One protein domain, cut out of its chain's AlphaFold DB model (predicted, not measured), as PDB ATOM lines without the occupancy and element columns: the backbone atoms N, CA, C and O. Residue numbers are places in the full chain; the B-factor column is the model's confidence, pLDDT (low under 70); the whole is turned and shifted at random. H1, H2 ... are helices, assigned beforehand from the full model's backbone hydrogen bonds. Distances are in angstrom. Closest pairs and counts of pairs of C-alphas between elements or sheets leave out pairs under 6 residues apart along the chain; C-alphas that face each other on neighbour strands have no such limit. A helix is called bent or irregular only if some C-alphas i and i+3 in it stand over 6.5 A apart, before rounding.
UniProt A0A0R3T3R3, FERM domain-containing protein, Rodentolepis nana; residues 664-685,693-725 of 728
ATOM      1  N   LYS A 664      -7.292 -24.924 -23.747       68.31
ATOM      2  CA  LYS A 664      -8.642 -25.262 -23.253       68.31
ATOM      3  C   LYS A 664      -8.649 -25.585 -21.759       68.31
ATOM      4  O   LYS A 664      -9.564 -25.162 -21.063       68.31
ATOM      5  N   VAL A 665      -7.636 -26.289 -21.254       71.62
ATOM      6  CA  VAL A 665      -7.467 -26.584 -19.823       71.62
ATOM      7  C   VAL A 665      -7.195 -25.297 -19.043       71.62
ATOM      8  O   VAL A 665      -7.862 -25.061 -18.042       71.62
ATOM      9  N   ALA A 666      -6.324 -24.412 -19.536       69.94
ATOM     10  CA  ALA A 666      -6.095 -23.096 -18.939       69.94
ATOM     11  C   ALA A 666      -7.378 -22.240 -18.906       69.94
ATOM     12  O   ALA A 666      -7.687 -21.633 -17.882       69.94
ATOM     13  N   ALA A 667      -8.175 -22.249 -19.981       72.38
ATOM     14  CA  ALA A 667      -9.473 -21.570 -20.014       72.38
ATOM     15  C   ALA A 667     -10.485 -22.172 -19.018       72.38
ATOM     16  O   ALA A 667     -11.175 -21.427 -18.324       72.38
ATOM     17  N   LEU A 668     -10.550 -23.504 -18.895       74.38
ATOM     18  CA  LEU A 668     -11.402 -24.188 -17.913       74.38
ATOM     19  C   LEU A 668     -10.974 -23.887 -16.469       74.38
ATOM     20  O   LEU A 668     -11.836 -23.638 -15.629       74.38
ATOM     21  N   ILE A 669      -9.668 -23.845 -16.188       74.31
ATOM     22  CA  ILE A 669      -9.123 -23.430 -14.887       74.31
ATOM     23  C   ILE A 669      -9.490 -21.969 -14.606       74.31
ATOM     24  O   ILE A 669     -10.006 -21.678 -13.533       74.31
ATOM     25  N   GLY A 670      -9.325 -21.061 -15.574       76.19
ATOM     26  CA  GLY A 670      -9.720 -19.655 -15.431       76.19
ATOM     27  C   GLY A 670     -11.210 -19.479 -15.115       76.19
ATOM     28  O   GLY A 670     -11.563 -18.751 -14.189       76.19
ATOM     29  N   VAL A 671     -12.089 -20.200 -15.822       75.56
ATOM     30  CA  VAL A 671     -13.541 -20.215 -15.554       75.56
ATOM     31  C   VAL A 671     -13.856 -20.813 -14.177       75.56
ATOM     32  O   VAL A 671     -14.708 -20.279 -13.466       75.56
ATOM     33  N   PHE A 672     -13.160 -21.874 -13.763       74.75
ATOM     34  CA  PHE A 672     -13.325 -22.476 -12.437       74.75
ATOM     35  C   PHE A 672     -12.894 -21.521 -11.314       74.75
ATOM     36  O   PHE A 672     -13.655 -21.304 -10.372       74.75
ATOM     37  N   CYS A 673     -11.726 -20.882 -11.443       76.06
ATOM     38  CA  CYS A 673     -11.255 -19.854 -10.520       76.06
ATOM     39  C   CYS A 673     -12.258 -18.697 -10.424       76.06
ATOM     40  O   CYS A 673     -12.659 -18.343  -9.321       76.06
ATOM     41  N   ILE A 674     -12.745 -18.171 -11.554       79.19
ATOM     42  CA  ILE A 674     -13.810 -17.154 -11.580       79.19
ATOM     43  C   ILE A 674     -15.058 -17.637 -10.821       79.19
ATOM     44  O   ILE A 674     -15.597 -16.891 -10.006       79.19
ATOM     45  N   GLY A 675     -15.488 -18.887 -11.016       76.69
ATOM     46  CA  GLY A 675     -16.616 -19.479 -10.289       76.69
ATOM     47  C   GLY A 675     -16.416 -19.518  -8.768       76.69
ATOM     48  O   GLY A 675     -17.320 -19.137  -8.025       76.69
ATOM     49  N   VAL A 676     -15.228 -19.908  -8.295       77.50
ATOM     50  CA  VAL A 676     -14.874 -19.910  -6.861       77.50
ATOM     51  C   VAL A 676     -14.854 -18.488  -6.286       77.50
ATOM     52  O   VAL A 676     -15.375 -18.254  -5.195       77.50
ATOM     53  N   MET A 677     -14.317 -17.520  -7.032       77.75
ATOM     54  CA  MET A 677     -14.247 -16.111  -6.621       77.75
ATOM     55  C   MET A 677     -15.647 -15.476  -6.538       77.75
ATOM     56  O   MET A 677     -15.930 -14.722  -5.609       77.75
ATOM     57  N   ILE A 678     -16.555 -15.822  -7.458       78.44
ATOM     58  CA  ILE A 678     -17.970 -15.418  -7.402       78.44
ATOM     59  C   ILE A 678     -18.676 -16.074  -6.208       78.44
ATOM     60  O   ILE A 678     -19.388 -15.390  -5.475       78.44
ATOM     61  N   ALA A 679     -18.441 -17.367  -5.957       74.62
ATOM     62  CA  ALA A 679     -19.018 -18.060  -4.807       74.62
ATOM     63  C   ALA A 679     -18.610 -17.401  -3.475       74.62
ATOM     64  O   ALA A 679     -19.482 -17.144  -2.648       74.62
ATOM     65  N   ALA A 680     -17.331 -17.040  -3.307       76.38
ATOM     66  CA  ALA A 680     -16.824 -16.304  -2.142       76.38
ATOM     67  C   ALA A 680     -17.525 -14.946  -1.921       76.38
ATOM     68  O   ALA A 680     -17.789 -14.550  -0.783       76.38
ATOM     69  N   LEU A 681     -17.875 -14.246  -3.006       76.12
ATOM     70  CA  LEU A 681     -18.571 -12.954  -2.963       76.12
ATOM     71  C   LEU A 681     -20.081 -13.076  -2.706       76.12
ATOM     72  O   LEU A 681     -20.677 -12.170  -2.120       76.12
ATOM     73  N   GLU A 682     -20.711 -14.178  -3.116       74.56
ATOM     74  CA  GLU A 682     -22.143 -14.424  -2.902       74.56
ATOM     75  C   GLU A 682     -22.448 -15.132  -1.566       74.56
ATOM     76  O   GLU A 682     -23.549 -14.972  -1.022       74.56
ATOM     77  N   THR A 683     -21.484 -15.849  -0.968       70.25
ATOM     78  CA  THR A 683     -21.645 -16.487   0.351       70.25
ATOM     79  C   THR A 683     -21.851 -15.470   1.478       70.25
ATOM     80  O   THR A 683     -20.923 -14.861   2.013       70.25
ATOM     81  N   SER A 684     -23.113 -15.317   1.881       60.16
ATOM     82  CA  SER A 684     -23.533 -14.486   3.012       60.16
ATOM     83  C   SER A 684     -23.493 -15.266   4.330       60.16
ATOM     84  O   SER A 684     -23.935 -16.414   4.379       60.16
ATOM     85  N   HIS A 685     -23.049 -14.625   5.420       52.59
ATOM     86  CA  HIS A 685     -23.129 -15.203   6.766       52.59
ATOM     87  C   HIS A 685     -24.568 -15.635   7.094       52.59
ATOM     88  O   HIS A 685     -25.510 -14.843   6.998       52.59
ATOM     89  N   ASN A 693     -19.863 -27.347   4.338       70.00
ATOM     90  CA  ASN A 693     -19.054 -28.254   3.537       70.00
ATOM     91  C   ASN A 693     -17.729 -27.550   3.204       70.00
ATOM     92  O   ASN A 693     -17.616 -26.332   3.342       70.00
ATOM     93  N   ALA A 694     -16.721 -28.306   2.766       65.00
ATOM     94  CA  ALA A 694     -15.390 -27.750   2.510       65.00
ATOM     95  C   ALA A 694     -15.400 -26.576   1.504       65.00
ATOM     96  O   ALA A 694     -14.565 -25.680   1.595       65.00
ATOM     97  N   TRP A 695     -16.376 -26.540   0.588       60.38
ATOM     98  CA  TRP A 695     -16.534 -25.454  -0.379       60.38
ATOM     99  C   TRP A 695     -17.070 -24.162   0.250       60.38
ATOM    100  O   TRP A 695     -16.614 -23.093  -0.147       60.38
ATOM    101  N   THR A 696     -17.975 -24.215   1.240       67.06
ATOM    102  CA  THR A 696     -18.380 -22.996   1.963       67.06
ATOM    103  C   THR A 696     -17.277 -22.454   2.866       67.06
ATOM    104  O   THR A 696     -17.102 -21.240   2.899       67.06
ATOM    105  N   GLU A 697     -16.500 -23.307   3.537       65.62
ATOM    106  CA  GLU A 697     -15.351 -22.851   4.344       65.62
ATOM    107  C   GLU A 697     -14.274 -22.184   3.473       65.62
ATOM    108  O   GLU A 697     -13.782 -21.101   3.792       65.62
ATOM    109  N   LEU A 698     -13.952 -22.782   2.321       69.25
ATOM    110  CA  LEU A 698     -12.994 -22.224   1.364       69.25
ATOM    111  C   LEU A 698     -13.498 -20.907   0.742       69.25
ATOM    112  O   LEU A 698     -12.729 -19.955   0.628       69.25
ATOM    113  N   ALA A 699     -14.790 -20.810   0.411       69.19
ATOM    114  CA  ALA A 699     -15.408 -19.574  -0.077       69.19
ATOM    115  C   ALA A 699     -15.368 -18.440   0.968       69.19
ATOM    116  O   ALA A 699     -15.020 -17.310   0.632       69.19
ATOM    117  N   ILE A 700     -15.653 -18.742   2.241       70.94
ATOM    118  CA  ILE A 700     -15.553 -17.773   3.345       70.94
ATOM    119  C   ILE A 700     -14.093 -17.333   3.548       70.94
ATOM    120  O   ILE A 700     -13.827 -16.141   3.654       70.94
ATOM    121  N   THR A 701     -13.143 -18.272   3.527       72.38
ATOM    122  CA  THR A 701     -11.707 -18.004   3.744       72.38
ATOM    123  C   THR A 701     -11.080 -17.151   2.634       72.38
ATOM    124  O   THR A 701     -10.191 -16.336   2.892       72.38
ATOM    125  N   LEU A 702     -11.538 -17.311   1.388       73.50
ATOM    126  CA  LEU A 702     -11.071 -16.507   0.256       73.50
ATOM    127  C   LEU A 702     -11.672 -15.096   0.220       73.50
ATOM    128  O   LEU A 702     -11.070 -14.207  -0.376       73.50
ATOM    129  N   ARG A 703     -12.835 -14.870   0.841       72.25
ATOM    130  CA  ARG A 703     -13.623 -13.640   0.674       72.25
ATOM    131  C   ARG A 703     -12.860 -12.349   0.992       72.25
ATOM    132  O   ARG A 703     -13.019 -11.369   0.268       72.25
ATOM    133  N   ASP A 704     -12.033 -12.368   2.033       66.62
ATOM    134  CA  ASP A 704     -11.274 -11.199   2.498       66.62
ATOM    135  C   ASP A 704      -9.862 -11.105   1.878       66.62
ATOM    136  O   ASP A 704      -9.053 -10.263   2.271       66.62
ATOM    137  N   GLN A 705      -9.543 -11.949   0.887       79.88
ATOM    138  CA  GLN A 705      -8.266 -11.885   0.172       79.88
ATOM    139  C   GLN A 705      -8.228 -10.687  -0.795       79.88
ATOM    140  O   GLN A 705      -9.211 -10.447  -1.507       79.88
ATOM    141  N   PRO A 706      -7.087  -9.976  -0.935       72.25
ATOM    142  CA  PRO A 706      -6.977  -8.810  -1.820       72.25
ATOM    143  C   PRO A 706      -7.370  -9.099  -3.274       72.25
ATOM    144  O   PRO A 706      -7.967  -8.257  -3.937       72.25
ATOM    145  N   ILE A 707      -7.097 -10.314  -3.761       74.44
ATOM    146  CA  ILE A 707      -7.473 -10.740  -5.113       74.44
ATOM    147  C   ILE A 707      -8.997 -10.870  -5.291       74.44
ATOM    148  O   ILE A 707      -9.504 -10.536  -6.360       74.44
ATOM    149  N   VAL A 708      -9.746 -11.278  -4.257       75.44
ATOM    150  CA  VAL A 708     -11.222 -11.337  -4.288       75.44
ATOM    151  C   VAL A 708     -11.826  -9.938  -4.203       75.44
ATOM    152  O   VAL A 708     -12.761  -9.637  -4.946       75.44
ATOM    153  N   ALA A 709     -11.256  -9.053  -3.378       69.12
ATOM    154  CA  ALA A 709     -11.658  -7.648  -3.319       69.12
ATOM    155  C   ALA A 709     -11.464  -6.939  -4.674       69.12
ATOM    156  O   ALA A 709     -12.411  -6.353  -5.200       69.12
ATOM    157  N   SER A 710     -10.286  -7.075  -5.293       74.38
ATOM    158  CA  SER A 710     -10.001  -6.523  -6.625       74.38
ATOM    159  C   SER A 710     -10.870  -7.155  -7.719       74.38
ATOM    160  O   SER A 710     -11.415  -6.451  -8.567       74.38
ATOM    161  N   PHE A 711     -11.070  -8.476  -7.697       80.88
ATOM    162  CA  PHE A 711     -11.969  -9.140  -8.645       80.88
ATOM    163  C   PHE A 711     -13.413  -8.629  -8.520       80.88
ATOM    164  O   PHE A 711     -14.085  -8.425  -9.532       80.88
ATOM    165  N   ASN A 712     -13.882  -8.360  -7.298       76.31
ATOM    166  CA  ASN A 712     -15.182  -7.745  -7.056       76.31
ATOM    167  C   ASN A 712     -15.261  -6.323  -7.628       76.31
ATOM    168  O   ASN A 712     -16.186  -6.031  -8.379       76.31
ATOM    169  N   GLU A 713     -14.303  -5.453  -7.305       72.38
ATOM    170  CA  GLU A 713     -14.334  -4.039  -7.699       72.38
ATOM    171  C   GLU A 713     -14.216  -3.841  -9.219       72.38
ATOM    172  O   GLU A 713     -15.026  -3.124  -9.811       72.38
ATOM    173  N   TYR A 714     -13.257  -4.510  -9.866       69.25
ATOM    174  CA  TYR A 714     -12.917  -4.255 -11.271       69.25
ATOM    175  C   TYR A 714     -13.650  -5.155 -12.276       69.25
ATOM    176  O   TYR A 714     -13.779  -4.768 -13.437       69.25
ATOM    177  N   ILE A 715     -14.137  -6.337 -11.869       72.25
ATOM    178  CA  ILE A 715     -14.715  -7.331 -12.796       72.25
ATOM    179  C   ILE A 715     -16.146  -7.717 -12.406       72.25
ATOM    180  O   ILE A 715     -17.080  -7.470 -13.171       72.25
ATOM    181  N   TYR A 716     -16.360  -8.313 -11.230       73.62
ATOM    182  CA  TYR A 716     -17.662  -8.892 -10.895       73.62
ATOM    183  C   TYR A 716     -18.734  -7.838 -10.595       73.62
ATOM    184  O   TYR A 716     -19.810  -7.933 -11.175       73.62
ATOM    185  N   ALA A 717     -18.492  -6.805  -9.781       72.56
ATOM    186  CA  ALA A 717     -19.518  -5.799  -9.480       72.56
ATOM    187  C   ALA A 717     -19.996  -5.008 -10.723       72.56
ATOM    188  O   ALA A 717     -21.212  -4.842 -10.860       72.56
ATOM    189  N   PRO A 718     -19.123  -4.601 -11.675       70.75
ATOM    190  CA  PRO A 718     -19.553  -4.051 -12.964       70.75
ATOM    191  C   PRO A 718     -20.384  -5.029 -13.814       70.75
ATOM    192  O   PRO A 718     -21.360  -4.621 -14.445       70.75
ATOM    193  N   LEU A 719     -20.032  -6.321 -13.823       64.38
ATOM    194  CA  LEU A 719     -20.690  -7.339 -14.655       64.38
ATOM    195  C   LEU A 719     -21.899  -8.019 -13.989       64.38
ATOM    196  O   LEU A 719     -22.704  -8.647 -14.677       64.38
ATOM    197  N   ARG A 720     -22.096  -7.865 -12.676       65.56
ATOM    198  CA  ARG A 720     -23.171  -8.504 -11.892       65.56
ATOM    199  C   ARG A 720     -24.564  -8.224 -12.458       65.56
ATOM    200  O   ARG A 720     -25.430  -9.097 -12.434       65.56
ATOM    201  N   GLY A 721     -24.764  -7.032 -13.025       52.97
ATOM    202  CA  GLY A 721     -26.003  -6.648 -13.707       52.97
ATOM    203  C   GLY A 721     -26.311  -7.456 -14.976       52.97
ATOM    204  O   GLY A 721     -27.480  -7.605 -15.317       52.97
ATOM    205  N   PHE A 722     -25.300  -8.019 -15.649       54.72
ATOM    206  CA  PHE A 722     -25.492  -8.931 -16.781       54.72
ATOM    207  C   PHE A 722     -25.840 -10.348 -16.313       54.72
ATOM    208  O   PHE A 722     -26.767 -10.950 -16.853       54.72
ATOM    209  N   PHE A 723     -25.153 -10.866 -15.288       52.22
ATOM    210  CA  PHE A 723     -25.380 -12.226 -14.780       52.22
ATOM    211  C   PHE A 723     -26.729 -12.388 -14.065       52.22
ATOM    212  O   PHE A 723     -27.428 -13.371 -14.288       52.22
ATOM    213  N   VAL A 724     -27.144 -11.401 -13.265       55.28
ATOM    214  CA  VAL A 724     -28.442 -11.411 -12.557       55.28
ATOM    215  C   VAL A 724     -29.595 -10.909 -13.461       55.28
ATOM    216  O   VAL A 724     -30.768 -11.026 -13.121       55.28
ATOM    217  N   GLY A 725     -29.283 -10.367 -14.646       45.12
ATOM    218  CA  GLY A 725     -30.210  -9.631 -15.519       45.12
ATOM    219  C   GLY A 725     -31.046 -10.445 -16.520       45.12
ATOM    220  O   GLY A 725     -31.683  -9.849 -17.389       45.12
TER     221      GLY A 725
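AT A GLANCE: This is residues 664 to 685 and 693 to 725 of the 728 residues of the protein "FERM domain-containing protein" of Rodentolepis nana (UniProt A0A0R3T3R3). Three helices, each about perpendicular to the other two, come together near the last turns of the longest one, H1. H2 crosses H1 near that end, H3 packs by residues 708 to 716 on the same last turns of H1, and the first half of H1, residues 664 to 673, sticks out as a free arm. The printed part has 55 residues with three named helices, in the order H1, H2, H3, and no named strand, and its class is all helix. The whole is compact, with a radius of gyration of the C-alphas of 11.6 A, and spans 27 by 26 by 22 A.

HOW THE PARTS SIT: H1, residues 664 to 682, touches H2, residues 694 to 703, with residues 676 to 681 alone. Their closest C-alphas are those of Ala 680 and Ala 699, 4.1 A apart, and their lines are about perpendicular at 78 degrees. H1 also touches H3, residues 706 to 723, but with residues 677 to 681 of H1 and 708 to 716 of H3 alone. The closest C-alphas of these two are those of Met 677 and Val 708, 6.1 A apart, and their lines are about perpendicular at 89 degrees. H2 and H3 are close but not clearly touching: their closest C-alphas, those of Leu 702 and Val 708, are 6.9 A apart, and the lines stand about perpendicular at 77 degrees. Residues 664 to 673 of H1 stand free. In H1 and H2 every O i to N i+4 pair is within hydrogen-bond range; in H3, 9 of 14 are.

IN THESE COORDINATES: H1 runs 26.7 A from C-alpha 664 at (-8.642, -25.262, -23.253) to C-alpha 682 at (-22.143, -14.424, -2.902). H2 measures 14.3 A from its first to its last C-alpha and ends with C-alpha 703 at (-13.623, -13.640, 0.674). H3 measures 22.8 A and ends with C-alpha 723 at (-25.380, -12.226, -14.780). H3 is irregular, with C-alphas 714 and 717 at 7.0 A and a kink of 59 degrees near residue 717, and its line is a rough one.

THE WHOLE: The two C-alphas farthest apart are those of Lys 664 and His 685, at 34.8 A. Without the free stretch, the body of 45 residues spans 29 by 22 by 18 A. Residues 686 to 692 are not printed, and C-alphas 685 and 693 stand 14.0 A apart across this cut, which falls in the link from H1 to H2. The link from H2 to H3 is tight, with 2 residues. The mean pLDDT of the printed part is 70.1; 20 residues are under 70, among them 684 to 685, 694 to 699 and 719 to 725.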